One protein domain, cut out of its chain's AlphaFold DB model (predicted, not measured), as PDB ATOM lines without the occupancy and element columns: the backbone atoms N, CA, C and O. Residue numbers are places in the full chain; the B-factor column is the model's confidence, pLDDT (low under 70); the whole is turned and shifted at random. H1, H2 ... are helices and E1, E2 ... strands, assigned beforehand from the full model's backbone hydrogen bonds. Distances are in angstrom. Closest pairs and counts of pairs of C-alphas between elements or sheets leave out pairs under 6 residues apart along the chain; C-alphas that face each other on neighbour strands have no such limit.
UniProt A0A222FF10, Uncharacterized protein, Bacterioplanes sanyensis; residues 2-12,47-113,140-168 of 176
ATOM      1  N   LEU A   2     144.341 170.980 161.162       90.12
ATOM      2  CA  LEU A   2     145.405 171.773 161.787       90.12
ATOM      3  C   LEU A   2     144.813 173.041 162.417       90.12
ATOM      4  O   LEU A   2     144.096 173.771 161.737       90.12
ATOM      5  N   ILE A   3     145.147 173.310 163.680       92.94
ATOM      6  CA  ILE A   3     144.921 174.604 164.339       92.94
ATOM      7  C   ILE A   3     146.269 175.167 164.779       92.94
ATOM      8  O   ILE A   3     147.086 174.437 165.337       92.94
ATOM      9  N   GLN A   4     146.489 176.460 164.555       94.88
ATOM     10  CA  GLN A   4     147.719 177.149 164.926       94.88
ATOM     11  C   GLN A   4     147.429 178.337 165.845       94.88
ATOM     12  O   GLN A   4     146.404 179.001 165.692       94.88
ATOM     13  N   ARG A   5     148.340 178.604 166.788       96.50
ATOM     14  CA  ARG A   5     148.387 179.846 167.571       96.50
ATOM     15  C   ARG A   5     149.825 180.280 167.794       96.50
ATOM     16  O   ARG A   5     150.666 179.458 168.153       96.50
ATOM     17  N   THR A   6     150.078 181.571 167.641       97.56
ATOM     18  CA  THR A   6     151.396 182.171 167.863       97.56
ATOM     19  C   THR A   6     151.350 183.075 169.085       97.56
ATOM     20  O   THR A   6     150.385 183.813 169.284       97.56
ATOM     21  N   PHE A   7     152.400 183.034 169.897       97.88
ATOM     22  CA  PHE A   7     152.549 183.849 171.093       97.88
ATOM     23  C   PHE A   7     153.885 184.581 171.087       97.88
ATOM     24  O   PHE A   7     154.863 184.082 170.535       97.88
ATOM     25  N   GLU A   8     153.924 185.734 171.743       97.56
ATOM     26  CA  GLU A   8     155.130 186.522 171.981       97.56
ATOM     27  C   GLU A   8     155.395 186.617 173.482       97.56
ATOM     28  O   GLU A   8     154.518 186.990 174.263       97.56
ATOM     29  N   LEU A   9     156.611 186.274 173.896       97.44
ATOM     30  CA  LEU A   9     157.070 186.455 175.262       97.44
ATOM     31  C   LEU A   9     157.356 187.940 175.505       97.44
ATOM     32  O   LEU A   9     158.263 188.514 174.911       97.44
ATOM     33  N   THR A  10     156.579 188.554 176.393       96.50
ATOM     34  CA  THR A  10     156.619 190.010 176.638       96.50
ATOM     35  C   THR A  10     157.415 190.399 177.884       96.50
ATOM     36  O   THR A  10     157.863 191.538 178.011       96.50
ATOM     37  N   ALA A  11     157.613 189.459 178.809       95.81
ATOM     38  CA  ALA A  11     158.367 189.649 180.042       95.81
ATOM     39  C   ALA A  11     158.907 188.308 180.563       95.81
ATOM     40  O   ALA A  11     158.539 187.246 180.064       95.81
ATOM     41  N   ASN A  12     159.762 188.345 181.591       95.12
ATOM     42  CA  ASN A  12     160.229 187.122 182.243       95.12
ATOM     43  C   ASN A  12     159.032 186.366 182.874       95.12
ATOM     44  O   ASN A  12     158.294 186.972 183.657       95.12
ATOM     45  N   ILE A  47     166.800 189.143 175.919       92.06
ATOM     46  CA  ILE A  47     166.811 187.836 176.580       92.06
ATOM     47  C   ILE A  47     165.910 187.914 177.813       92.06
ATOM     48  O   ILE A  47     166.277 188.517 178.822       92.06
ATOM     49  N   LEU A  48     164.713 187.334 177.716       94.50
ATOM     50  CA  LEU A  48     163.675 187.448 178.749       94.50
ATOM     51  C   LEU A  48     163.646 186.272 179.724       94.50
ATOM     52  O   LEU A  48     163.046 186.382 180.792       94.50
ATOM     53  N   LEU A  49     164.295 185.162 179.384       91.75
ATOM     54  CA  LEU A  49     164.362 183.976 180.224       91.75
ATOM     55  C   LEU A  49     165.725 183.294 180.103       91.75
ATOM     56  O   LEU A  49     166.435 183.452 179.113       91.75
ATOM     57  N   ASN A  50     166.102 182.537 181.129       89.12
ATOM     58  CA  ASN A  50     167.300 181.697 181.100       89.12
ATOM     59  C   ASN A  50     166.968 180.236 180.733       89.12
ATOM     60  O   ASN A  50     165.807 179.846 180.644       89.12
ATOM     61  N   HIS A  51     167.989 179.386 180.584       87.50
ATOM     62  CA  HIS A  51     167.806 177.964 180.255       87.50
ATOM     63  C   HIS A  51     166.892 177.195 181.227       87.50
ATOM     64  O   HIS A  51     166.101 176.364 180.794       87.50
ATOM     65  N   SER A  52     166.985 177.448 182.536       87.81
ATOM     66  CA  SER A  52     166.155 176.740 183.523       87.81
ATOM     67  C   SER A  52     164.695 177.189 183.454       87.81
ATOM     68  O   SER A  52     163.786 176.369 183.554       87.81
ATOM     69  N   GLU A  53     164.468 178.486 183.255       91.94
ATOM     70  CA  GLU A  53     163.137 179.066 183.072       91.94
ATOM     71  C   GLU A  53     162.499 178.592 181.762       91.94
ATOM     72  O   GLU A  53     161.330 178.216 181.759       91.94
ATOM     73  N   HIS A  54     163.283 178.513 180.682       93.06
ATOM     74  CA  HIS A  54     162.869 177.926 179.405       93.06
ATOM     75  C   HIS A  54     162.350 176.499 179.581       93.06
ATOM     76  O   HIS A  54     161.242 176.169 179.163       93.06
ATOM     77  N   TYR A  55     163.129 175.660 180.263       92.25
ATOM     78  CA  TYR A  55     162.772 174.268 180.514       92.25
ATOM     79  C   TYR A  55     161.537 174.133 181.384       92.25
ATOM     80  O   TYR A  55     160.673 173.322 181.072       92.25
ATOM     81  N   ARG A  56     161.417 174.955 182.428       93.31
ATOM     82  CA  ARG A  56     160.236 174.974 183.292       93.31
ATOM     83  C   ARG A  56     158.972 175.362 182.522       93.31
ATOM     84  O   ARG A  56     157.928 174.749 182.738       93.31
ATOM     85  N   LEU A  57     159.073 176.353 181.636       95.88
ATOM     86  CA  LEU A  57     157.964 176.813 180.805       95.88
ATOM     87  C   LEU A  57     157.499 175.708 179.848       95.88
ATOM     88  O   LEU A  57     156.318 175.366 179.813       95.88
ATOM     89  N   LEU A  58     158.429 175.121 179.094       96.12
ATOM     90  CA  LEU A  58     158.098 174.076 178.126       96.12
ATOM     91  C   LEU A  58     157.642 172.782 178.808       96.12
ATOM     92  O   LEU A  58     156.698 172.148 178.350       96.12
ATOM     93  N   GLU A  59     158.250 172.404 179.934       95.88
ATOM     94  CA  GLU A  59     157.800 171.254 180.720       95.88
ATOM     95  C   GLU A  59     156.369 171.453 181.224       95.88
ATOM     96  O   GLU A  59     155.551 170.544 181.093       95.88
ATOM     97  N   GLY A  60     156.039 172.628 181.768       97.19
ATOM     98  CA  GLY A  60     154.676 172.916 182.208       97.19
ATOM     99  C   GLY A  60     153.676 172.871 181.054       97.19
ATOM    100  O   GLY A  60     152.635 172.233 181.193       97.19
ATOM    101  N   LEU A  61     154.031 173.434 179.895       97.62
ATOM    102  CA  LEU A  61     153.216 173.367 178.682       97.62
ATOM    103  C   LEU A  61     152.952 171.917 178.238       97.62
ATOM    104  O   LEU A  61     151.806 171.573 177.944       97.62
ATOM    105  N   LEU A  62     153.974 171.053 178.232       96.69
ATOM    106  CA  LEU A  62     153.814 169.630 177.901       96.69
ATOM    107  C   LEU A  62     152.838 168.935 178.851       96.69
ATOM    108  O   LEU A  62     151.937 168.224 178.407       96.69
ATOM    109  N   HIS A  63     152.988 169.158 180.159       97.06
ATOM    110  CA  HIS A  63     152.079 168.583 181.149       97.06
ATOM    111  C   HIS A  63     150.648 169.086 180.949       97.06
ATOM    112  O   HIS A  63     149.713 168.290 181.007       97.06
ATOM    113  N   THR A  64     150.471 170.379 180.676       97.12
ATOM    114  CA  THR A  64     149.166 170.969 180.368       97.12
ATOM    115  C   THR A  64     148.531 170.319 179.138       97.12
ATOM    116  O   THR A  64     147.360 169.942 179.191       97.12
ATOM    117  N   ALA A  65     149.292 170.120 178.061       95.94
ATOM    118  CA  ALA A  65     148.797 169.481 176.847       95.94
ATOM    119  C   ALA A  65     148.430 168.001 177.078       95.94
ATOM    120  O   ALA A  65     147.346 167.562 176.693       95.94
ATOM    121  N   TRP A  66     149.275 167.235 177.775       95.88
ATOM    122  CA  TRP A  66     149.009 165.819 178.068       95.88
ATOM    123  C   TRP A  66     147.866 165.583 179.051       95.88
ATOM    124  O   TRP A  66     147.216 164.545 178.974       95.88
ATOM    125  N   GLN A  67     147.589 166.530 179.948       95.38
ATOM    126  CA  GLN A  67     146.395 166.474 180.795       95.38
ATOM    127  C   GLN A  67     145.101 166.579 179.982       95.38
ATOM    128  O   GLN A  67     144.083 166.035 180.402       95.38
ATOM    129  N   GLN A  68     145.133 167.265 178.835       93.69
ATOM    130  CA  GLN A  68     143.997 167.325 177.914       93.69
ATOM    131  C   GLN A  68     143.951 166.108 176.992       93.69
ATOM    132  O   GLN A  68     142.871 165.600 176.699       93.69
ATOM    133  N   LEU A  69     145.114 165.634 176.537       90.12
ATOM    134  CA  LEU A  69     145.206 164.528 175.594       90.12
ATOM    135  C   LEU A  69     146.429 163.649 175.871       90.12
ATOM    136  O   LEU A  69     147.543 163.932 175.436       90.12
ATOM    137  N   GLU A  70     146.211 162.537 176.570       89.38
ATOM    138  CA  GLU A  70     147.290 161.653 177.032       89.38
ATOM    139  C   GLU A  70     148.081 161.002 175.881       89.38
ATOM    140  O   GLU A  70     149.289 160.773 175.987       89.38
ATOM    141  N   THR A  71     147.417 160.735 174.754       91.06
ATOM    142  CA  THR A  71     148.005 160.090 173.568       91.06
ATOM    143  C   THR A  71     148.768 161.051 172.654       91.06
ATOM    144  O   THR A  71     149.354 160.603 171.665       91.06
ATOM    145  N   LEU A  72     148.777 162.349 172.972       94.00
ATOM    146  CA  LEU A  72     149.392 163.395 172.163       94.00
ATOM    147  C   LEU A  72     150.899 163.157 171.988       94.00
ATOM    148  O   LEU A  72     151.657 163.127 172.963       94.00
ATOM    149  N   GLN A  73     151.316 163.017 170.731       95.25
ATOM    150  CA  GLN A  73     152.716 163.102 170.331       95.25
ATOM    151  C   GLN A  73     153.131 164.568 170.279       95.25
ATOM    152  O   GLN A  73     152.317 165.439 169.964       95.25
ATOM    153  N   VAL A  74     154.395 164.842 170.573       96.00
ATOM    154  CA  VAL A  74     154.938 166.194 170.571       96.00
ATOM    155  C   VAL A  74     156.202 166.254 169.737       96.00
ATOM    156  O   VAL A  74     157.139 165.491 169.954       96.00
ATOM    157  N   LEU A  75     156.236 167.209 168.820       95.69
ATOM    158  CA  LEU A  75     157.423 167.609 168.084       95.69
ATOM    159  C   LEU A  75     157.841 168.991 168.581       95.69
ATOM    160  O   LEU A  75     157.021 169.902 168.608       95.69
ATOM    161  N   MET A  76     159.084 169.167 169.012       95.19
ATOM    162  CA  MET A  76     159.515 170.416 169.643       95.19
ATOM    163  C   MET A  76     160.845 170.894 169.076       95.19
ATOM    164  O   MET A  76     161.814 170.128 169.064       95.19
ATOM    165  N   SER A  77     160.916 172.164 168.658       93.56
ATOM    166  CA  SER A  77     162.204 172.778 168.343       93.56
ATOM    167  C   SER A  77     162.947 173.081 169.642       93.56
ATOM    168  O   SER A  77     162.482 173.799 170.528       93.56
ATOM    169  N   MET A  78     164.110 172.461 169.792       88.19
ATOM    170  CA  MET A  78     164.945 172.573 170.973       88.19
ATOM    171  C   MET A  78     166.408 172.439 170.570       88.19
ATOM    172  O   MET A  78     166.832 171.440 169.992       88.19
ATOM    173  N   GLN A  79     167.217 173.425 170.943       78.88
ATOM    174  CA  GLN A  79     168.665 173.259 170.898       78.88
ATOM    175  C   GLN A  79     169.116 172.445 172.108       78.88
ATOM    176  O   GLN A  79     168.732 172.750 173.243       78.88
ATOM    177  N   MET A  80     169.963 171.445 171.865       70.00
ATOM    178  CA  MET A  80     170.546 170.627 172.926       70.00
ATOM    179  C   MET A  80     171.224 171.515 173.985       70.00
ATOM    180  O   MET A  80     172.007 172.396 173.619       70.00
ATOM    181  N   PRO A  81     170.962 171.303 175.289       63.50
ATOM    182  CA  PRO A  81     171.704 171.993 176.336       63.50
ATOM    183  C   PRO A  81     173.202 171.739 176.183       63.50
ATOM    184  O   PRO A  81     173.636 170.588 176.166       63.50
ATOM    185  N   ALA A  82     174.004 172.805 176.171       58.25
ATOM    186  CA  ALA A  82     175.458 172.698 176.319       58.25
ATOM    187  C   ALA A  82     175.883 172.395 177.777       58.25
ATOM    188  O   ALA A  82     177.054 172.139 178.048       58.25
ATOM    189  N   GLY A  83     174.933 172.394 178.720       61.84
ATOM    190  CA  GLY A  83     175.121 172.037 180.124       61.84
ATOM    191  C   GLY A  83     173.792 172.031 180.890       61.84
ATOM    192  O   GLY A  83     172.828 172.670 180.475       61.84
ATOM    193  N   GLY A  84     173.731 171.299 182.008       68.25
ATOM    194  CA  GLY A  84     172.539 171.194 182.865       68.25
ATOM    195  C   GLY A  84     171.787 169.863 182.754       68.25
ATOM    196  O   GLY A  84     172.130 168.993 181.955       68.25
ATOM    197  N   ARG A  85     170.772 169.678 183.608       76.19
ATOM    198  CA  ARG A  85     169.889 168.502 183.576       76.19
ATOM    199  C   ARG A  85     168.641 168.829 182.767       76.19
ATOM    200  O   ARG A  85     167.931 169.773 183.100       76.19
ATOM    201  N   MET A  86     168.379 168.029 181.741       83.06
ATOM    202  CA  MET A  86     167.146 168.113 180.965       83.06
ATOM    203  C   MET A  86     165.956 167.598 181.798       83.06
ATOM    204  O   MET A  86     166.120 166.605 182.518       83.06
ATOM    205  N   PRO A  87     164.774 168.234 181.717       89.62
ATOM    206  CA  PRO A  87     163.565 167.718 182.348       89.62
ATOM    207  C   PRO A  87     163.221 166.310 181.870       89.62
ATOM    208  O   PRO A  87     163.354 165.988 180.688       89.62
ATOM    209  N   ARG A  88     162.727 165.463 182.780       91.44
ATOM    210  CA  ARG A  88     162.367 164.074 182.453       91.44
ATOM    211  C   ARG A  88     161.269 164.006 181.391       91.44
ATOM    212  O   ARG A  88     161.298 163.092 180.575       91.44
ATOM    213  N   ALA A  89     160.342 164.964 181.392       93.06
ATOM    214  CA  ALA A  89     159.259 165.042 180.415       93.06
ATOM    215  C   ALA A  89     159.766 165.104 178.965       93.06
ATOM    216  O   ALA A  89     159.112 164.585 178.071       93.06
ATOM    217  N   PHE A  90     160.948 165.679 178.726       91.94
ATOM    218  CA  PHE A  90     161.510 165.800 177.376       91.94
ATOM    219  C   PHE A  90     162.116 164.488 176.864       91.94
ATOM    220  O   PHE A  90     162.379 164.357 175.676       91.94
ATOM    221  N   LEU A  91     162.348 163.525 177.760       91.81
ATOM    222  CA  LEU A  91     162.857 162.191 177.438       91.81
ATOM    223  C   LEU A  91     161.728 161.159 177.293       91.81
ATOM    224  O   LEU A  91     161.995 159.963 177.183       91.81
ATOM    225  N   ASP A  92     160.471 161.599 177.364       95.19
ATOM    226  CA  ASP A  92     159.316 160.743 177.123       95.19
ATOM    227  C   ASP A  92     159.295 160.301 175.652       95.19
ATOM    228  O   ASP A  92     159.565 161.090 174.752       95.19
ATOM    229  N   GLN A  93     158.937 159.042 175.400       94.44
ATOM    230  CA  GLN A  93     158.866 158.465 174.050       94.44
ATOM    231  C   GLN A  93     157.892 159.192 173.111       94.44
ATOM    232  O   GLN A  93     157.963 159.008 171.900       94.44
ATOM    233  N   ARG A  94     156.966 159.984 173.666       94.94
ATOM    234  CA  ARG A  94     156.015 160.806 172.914       94.94
ATOM    235  C   ARG A  94     156.613 162.129 172.442       94.94
ATOM    236  O   ARG A  94     155.947 162.834 171.693       94.94
ATOM    237  N   VAL A  95     157.806 162.502 172.908       95.00
ATOM    238  CA  VAL A  95     158.460 163.770 172.573       95.00
ATOM    239  C   VAL A  95     159.618 163.515 171.618       95.00
ATOM    240  O   VAL A  95     160.566 162.804 171.942       95.00
ATOM    241  N   LEU A  96     159.572 164.163 170.459       93.81
ATOM    242  CA  LEU A  96     160.685 164.259 169.531       93.81
ATOM    243  C   LEU A  96     161.218 165.694 169.534       93.81
ATOM    244  O   LEU A  96     160.510 166.640 169.192       93.81
ATOM    245  N   MET A  97     162.474 165.857 169.942       92.75
ATOM    246  CA  MET A  97     163.167 167.146 169.939       92.75
ATOM    247  C   MET A  97     164.079 167.249 168.726       92.75
ATOM    248  O   MET A  97     164.921 166.376 168.516       92.75
ATOM    249  N   LEU A  98     163.950 168.334 167.969       91.75
ATOM    250  CA  LEU A  98     164.763 168.612 166.787       91.75
ATOM    251  C   LEU A  98     165.283 170.046 166.823       91.75
ATOM    252  O   LEU A  98     164.752 170.896 167.528       91.75
ATOM    253  N   GLN A  99     166.307 170.343 166.028       87.94
ATOM    254  CA  GLN A  99     166.742 171.729 165.838       87.94
ATOM    255  C   GLN A  99     165.729 172.540 165.010       87.94
ATOM    256  O   GLN A  99     165.575 173.735 165.233       87.94
ATOM    257  N   CYS A 100     165.063 171.878 164.066       88.69
ATOM    258  CA  CYS A 100     164.112 172.419 163.101       88.69
ATOM    259  C   CYS A 100     162.994 171.377 162.971       88.69
ATOM    260  O   CYS A 100     163.283 170.182 162.860       88.69
ATOM    261  N   VAL A 101     161.740 171.804 163.095       92.12
ATOM    262  CA  VAL A 101     160.577 170.902 163.166       92.12
ATOM    263  C   VAL A 101     159.922 170.700 161.808       92.12
ATOM    264  O   VAL A 101     159.240 169.706 161.610       92.12
ATOM    265  N   GLU A 102     160.164 171.600 160.863       91.00
ATOM    266  CA  GLU A 102     159.484 171.707 159.577       91.00
ATOM    267  C   GLU A 102     159.654 170.446 158.723       91.00
ATOM    268  O   GLU A 102     158.682 169.931 158.166       91.00
ATOM    269  N   ASP A 103     160.874 169.906 158.668       88.62
ATOM    270  CA  ASP A 103     161.169 168.692 157.907       88.62
ATOM    271  C   ASP A 103     160.381 167.488 158.434       88.62
ATOM    272  O   ASP A 103     159.822 166.716 157.652       88.62
ATOM    273  N   GLU A 104     160.311 167.330 159.754       90.88
ATOM    274  CA  GLU A 104     159.639 166.191 160.378       90.88
ATOM    275  C   GLU A 104     158.119 166.383 160.418       90.88
ATOM    276  O   GLU A 104     157.364 165.448 160.156       90.88
ATOM    277  N   GLU A 105     157.660 167.615 160.638       91.69
ATOM    278  CA  GLU A 105     156.256 168.006 160.538       91.69
ATOM    279  C   GLU A 105     155.701 167.710 159.138       91.69
ATOM    280  O   GLU A 105     154.621 167.134 159.015       91.69
ATOM    281  N   SER A 106     156.463 168.003 158.076       89.25
ATOM    282  CA  SER A 106     156.047 167.743 156.687       89.25
ATOM    283  C   SER A 106     155.857 166.257 156.360       89.25
ATOM    284  O   SER A 106     155.112 165.902 155.444       89.25
ATOM    285  N   ARG A 107     156.527 165.375 157.111       87.75
ATOM    286  CA  ARG A 107     156.448 163.917 156.955       87.75
ATOM    287  C   ARG A 107     155.330 163.309 157.791       87.75
ATOM    288  O   ARG A 107     155.043 162.121 157.629       87.75
ATOM    289  N   TRP A 108     154.701 164.090 158.673       82.75
ATOM    290  CA  TRP A 108     153.706 163.574 159.593       82.75
ATOM    291  C   TRP A 108     152.411 163.185 158.860       82.75
ATOM    292  O   TRP A 108     151.778 164.020 158.205       82.75
ATOM    293  N   PRO A 109     151.968 161.920 158.953       76.94
ATOM    294  CA  PRO A 109     150.790 161.473 158.229       76.94
ATOM    295  C   PRO A 109     149.511 162.088 158.810       76.94
ATOM    296  O   PRO A 109     149.242 161.997 160.006       76.94
ATOM    297  N   THR A 110     148.656 162.644 157.951       65.31
ATOM    298  CA  THR A 110     147.448 163.406 158.333       65.31
ATOM    299  C   THR A 110     146.365 162.574 159.049       65.31
ATOM    300  O   THR A 110     145.478 163.145 159.677       65.31
ATOM    301  N   ASN A 111     146.446 161.239 158.982       60.19
ATOM    302  CA  ASN A 111     145.523 160.276 159.614       60.19
ATOM    303  C   ASN A 111     146.128 159.558 160.835       60.19
ATOM    304  O   ASN A 111     145.688 158.468 161.201       60.19
ATOM    305  N   SER A 112     147.177 160.119 161.427       70.12
ATOM    306  CA  SER A 112     147.882 159.501 162.547       70.12
ATOM    307  C   SER A 112     147.463 160.069 163.904       70.12
ATOM    308  O   SER A 112     146.533 160.870 164.017       70.12
ATOM    309  N   VAL A 113     148.128 159.567 164.944       86.94
ATOM    310  CA  VAL A 113     147.995 159.997 166.336       86.94
ATOM    311  C   VAL A 113     148.068 161.532 166.418       86.94
ATOM    312  O   VAL A 113     148.856 162.133 165.682       86.94
ATOM    313  N   HIS A 140     144.892 167.365 164.817       91.50
ATOM    314  CA  HIS A 140     143.896 166.493 165.438       91.50
ATOM    315  C   HIS A 140     142.727 166.233 164.472       91.50
ATOM    316  O   HIS A 140     142.398 167.111 163.664       91.50
ATOM    317  N   PRO A 141     142.086 165.049 164.500       89.19
ATOM    318  CA  PRO A 141     140.903 164.785 163.679       89.19
ATOM    319  C   PRO A 141     139.663 165.570 164.137       89.19
ATOM    320  O   PRO A 141     138.863 165.966 163.297       89.19
ATOM    321  N   ASP A 142     139.522 165.817 165.441       90.62
ATOM    322  CA  ASP A 142     138.410 166.574 166.035       90.62
ATOM    323  C   ASP A 142     138.820 168.024 166.344       90.62
ATOM    324  O   ASP A 142     139.733 168.269 167.137       90.62
ATOM    325  N   GLU A 143     138.125 168.969 165.715       90.12
ATOM    326  CA  GLU A 143     138.313 170.413 165.859       90.12
ATOM    327  C   GLU A 143     137.988 170.957 167.245       90.12
ATOM    328  O   GLU A 143     138.717 171.806 167.760       90.12
ATOM    329  N   ASN A 144     136.916 170.476 167.869       90.88
ATOM    330  CA  ASN A 144     136.487 170.980 169.169       90.88
ATOM    331  C   ASN A 144     137.507 170.601 170.242       90.88
ATOM    332  O   ASN A 144     137.885 171.428 171.076       90.88
ATOM    333  N   TRP A 145     138.009 169.366 170.175       89.81
ATOM    334  CA  TRP A 145     139.088 168.907 171.047       89.81
ATOM    335  C   TRP A 145     140.385 169.676 170.818       89.81
ATOM    336  O   TRP A 145     141.029 170.085 171.784       89.81
ATOM    337  N   ALA A 146     140.752 169.918 169.557       91.62
ATOM    338  CA  ALA A 146     141.949 170.686 169.238       91.62
ATOM    339  C   ALA A 146     141.882 172.118 169.785       91.62
ATOM    340  O   ALA A 146     142.829 172.576 170.425       91.62
ATOM    341  N   ASN A 147     140.750 172.799 169.589       93.69
ATOM    342  CA  ASN A 147     140.528 174.137 170.129       93.69
ATOM    343  C   ASN A 147     140.597 174.143 171.655       93.69
ATOM    344  O   ASN A 147     141.340 174.940 172.216       93.69
ATOM    345  N   THR A 148     139.915 173.202 172.314       94.06
ATOM    346  CA  THR A 148     139.927 173.087 173.781       94.06
ATOM    347  C   THR A 148     141.347 172.882 174.316       94.06
ATOM    348  O   THR A 148     141.769 173.568 175.245       94.06
ATOM    349  N   CYS A 149     142.121 171.980 173.705       94.38
ATOM    350  CA  CYS A 149     143.506 171.733 174.098       94.38
ATOM    351  C   CYS A 149     144.374 172.994 173.938       94.38
ATOM    352  O   CYS A 149     145.080 173.391 174.871       94.38
ATOM    353  N   LEU A 150     144.278 173.669 172.787       95.31
ATOM    354  CA  LEU A 150     145.017 174.905 172.543       95.31
ATOM    355  C   LEU A 150     144.547 176.057 173.430       95.31
ATOM    356  O   LEU A 150     145.384 176.870 173.807       95.31
ATOM    357  N   ASP A 151     143.274 176.136 173.810       96.00
ATOM    358  CA  ASP A 151     142.755 177.128 174.759       96.00
ATOM    359  C   ASP A 151     143.399 176.972 176.131       96.00
ATOM    360  O   ASP A 151     143.905 177.948 176.685       96.00
ATOM    361  N   VAL A 152     143.457 175.746 176.649       96.88
ATOM    362  CA  VAL A 152     144.107 175.470 177.935       96.88
ATOM    363  C   VAL A 152     145.607 175.778 177.859       96.88
ATOM    364  O   VAL A 152     146.151 176.427 178.753       96.88
ATOM    365  N   CYS A 153     146.278 175.406 176.764       97.19
ATOM    366  CA  CYS A 153     147.682 175.767 176.545       97.19
ATOM    367  C   CYS A 153     147.875 177.291 176.453       97.19
ATOM    368  O   CYS A 153     148.810 177.836 177.032       97.19
ATOM    369  N   SER A 154     146.961 177.998 175.787       97.06
ATOM    370  CA  SER A 154     146.992 179.459 175.644       97.06
ATOM    371  C   SER A 154     146.827 180.155 176.993       97.06
ATOM    372  O   SER A 154     147.510 181.140 177.265       97.06
ATOM    373  N   GLN A 155     145.954 179.633 177.860       97.56
ATOM    374  CA  GLN A 155     145.786 180.124 179.230       97.56
ATOM    375  C   GLN A 155     147.058 179.918 180.055       97.56
ATOM    376  O   GLN A 155     147.498 180.847 180.733       97.56
ATOM    377  N   TYR A 156     147.682 178.738 179.955       98.19
ATOM    378  CA  TYR A 156     148.969 178.471 180.595       98.19
ATOM    379  C   TYR A 156     150.046 179.465 180.134       98.19
ATOM    380  O   TYR A 156     150.710 180.075 180.969       98.19
ATOM    381  N   LEU A 157     150.181 179.675 178.823       97.56
ATOM    382  CA  LEU A 157     151.163 180.595 178.243       97.56
ATOM    383  C   LEU A 157     150.900 182.053 178.650       97.56
ATOM    384  O   LEU A 157     151.821 182.749 179.075       97.56
ATOM    385  N   SER A 158     149.638 182.484 178.633       96.94
ATOM    386  CA  SER A 158     149.241 183.833 179.059       96.94
ATOM    387  C   SER A 158     149.565 184.086 180.532       96.94
ATOM    388  O   SER A 158     150.051 185.158 180.889       96.94
ATOM    389  N   ALA A 159     149.373 183.082 181.396       97.19
ATOM    390  CA  ALA A 159     149.774 183.159 182.801       97.19
ATOM    391  C   ALA A 159     151.303 183.279 182.988       97.19
ATOM    392  O   ALA A 159     151.758 183.719 184.043       97.19
ATOM    393  N   HIS A 160     152.084 182.931 181.963       97.50
ATOM    394  CA  HIS A 160     153.545 182.988 181.931       97.50
ATOM    395  C   HIS A 160     154.077 184.084 180.991       97.50
ATOM    396  O   HIS A 160     155.165 183.950 180.448       97.50
ATOM    397  N   GLN A 161     153.353 185.197 180.829       97.06
ATOM    398  CA  GLN A 161     153.811 186.382 180.076       97.06
ATOM    399  C   GLN A 161     153.953 186.189 178.553       97.06
ATOM    400  O   GLN A 161     154.532 187.049 177.880       97.06
ATOM    401  N   LEU A 162     153.406 185.106 177.989       97.06
ATOM    402  CA  LEU A 162     153.277 184.936 176.543       97.06
ATOM    403  C   LEU A 162     151.917 185.461 176.073       97.06
ATOM    404  O   LEU A 162     150.880 184.850 176.329       97.06
ATOM    405  N   ALA A 163     151.922 186.598 175.383       96.25
ATOM    406  CA  ALA A 163     150.718 187.201 174.831       96.25
ATOM    407  C   ALA A 163     150.384 186.572 173.466       96.25
ATOM    408  O   ALA A 163     151.294 186.365 172.662       96.25
ATOM    409  N   PRO A 164     149.109 186.272 173.168       95.19
ATOM    410  CA  PRO A 164     148.724 185.795 171.847       95.19
ATOM    411  C   PRO A 164     148.952 186.893 170.807       95.19
ATOM    412  O   PRO A 164     148.495 188.027 170.969       95.19
ATOM    413  N   LEU A 165     149.622 186.540 169.715       92.50
ATOM    414  CA  LEU A 165     149.694 187.386 168.537       92.50
ATOM    415  C   LEU A 165     148.393 187.207 167.756       92.50
ATOM    416  O   LEU A 165     147.990 186.088 167.443       92.50
ATOM    417  N   GLN A 166     147.706 188.312 167.467       77.56
ATOM    418  CA  GLN A 166     146.574 188.268 166.550       77.56
ATOM    419  C   GLN A 166     147.113 187.908 165.167       77.56
ATOM    420  O   GLN A 166     147.852 188.692 164.569       77.56
ATOM    421  N   ASP A 167     146.751 186.724 164.668       56.44
ATOM    422  CA  ASP A 167     147.054 186.350 163.295       56.44
ATOM    423  C   ASP A 167     146.409 187.384 162.368       56.44
ATOM    424  O   ASP A 167     145.188 187.473 162.220       56.44
ATOM    425  N   SER A 168     147.257 188.189 161.733       40.25
ATOM    426  CA  SER A 168     146.878 188.935 160.542       40.25
ATOM    427  C   SER A 168     146.647 187.890 159.458       40.25
ATOM    428  O   SER A 168     147.593 187.444 158.818       40.25
TER     429      SER A 168
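What this domain is: This is residues 2 to 12, 47 to 113 and 140 to 168 of the 176 residues of an uncharacterized protein of Bacterioplanes sanyensis (UniProt A0A222FF10). Two long helices, H1 and H4, run opposite ways and touch over part of their length, with the two-strand sheet of E1 and E4 beside H4 and the two-strand sheet of E2 and E3 beside H1, E2 being the strand near it. The long strand E1 runs alongside H4, with the short E4 folding back on the end of E1; the short helices H2 and H3 lie off opposite sides of the parallel pair E2 and E3. The printed part has 107 residues, with four named helices and four named strands in the order E1 H1 E2 H2 E3 H3 H4 E4, and its class is mixed, helices and strands. The sheets are E1 and E4, antiparallel, and E2 and E3, parallel. The whole is compact, with a radius of gyration of the C-alphas of 14.3 A, and spans 38 by 30 by 26 A.

Where its parts are: E1 is residues 2 to 9, 23.1 A long, and begins at C-alpha 2 (145.405, 171.773, 161.787). H1, residues 51 to 68, is 26.2 A long and begins at C-alpha 51 (167.806, 177.964, 180.255). E2, residues 73 to 77, is 13.7 A long. H2 is residues 88 to 91, E3 residues 95 to 98 and H3 residues 102 to 106. H4, residues 143 to 159, is 24.1 A long. E4, residues 162 to 164, ends at C-alpha 164 (148.724, 185.795, 171.847).

How they stand to each other: E1 and E4 are antiparallel neighbours at 132 degrees, with N 8 and O 163 at 2.9 A, within hydrogen-bond range. The closest C-alphas of E1 and H4 are those of Ile 3 and Ala 146, 6.9 A apart. H1 touches H4 with residues 61 to 68 alone, closest at the C-alphas of Gln 68 and Cys 149, 5.9 A; they run opposite ways at a shallow tilt of 32 degrees, only just short of steep. H1 and E2 are near each other, with 6 pairs of C-alphas within 10 A. E2 and E3 are parallel neighbours at 24 degrees, with N 96 and O 74 at 2.8 A and N 76 and O 96 at 2.9 A. E2, H2 and E3 form a strand-helix-strand unit, two parallel neighbour strands with a helix between them in the chain, and its crossover is right-handed. H1 and H2 only just touch, with 3 pairs of C-alphas within 8 A, the closest being those of Glu 59 and Ala 89, 6.4 A apart. H3 touches no helix; its closest C-alpha to E2 is that of Glu 105, 7.6 A from Leu 75. H3 and H4 have every O i to N i+4 pair within hydrogen-bond range, H1 has 13 of 14, and H2 is too short for such a pair, with its 1 O i to N i+3 pair within range.

The domain as a whole: The two C-alphas farthest apart are those of Gly 83 and Asn 144, 40.2 A. Residues 13 to 46 are not printed, and C-alphas 12 and 47 are 8.7 A apart across that cut; residues 114 to 139 are not printed either, with 7.7 A between C-alphas 113 and 140. Of the links that are printed whole, no link is long. The mean pLDDT of the printed part is 89.8, and residues 81 to 84, 110 to 111 and 167 to 168 are under 70.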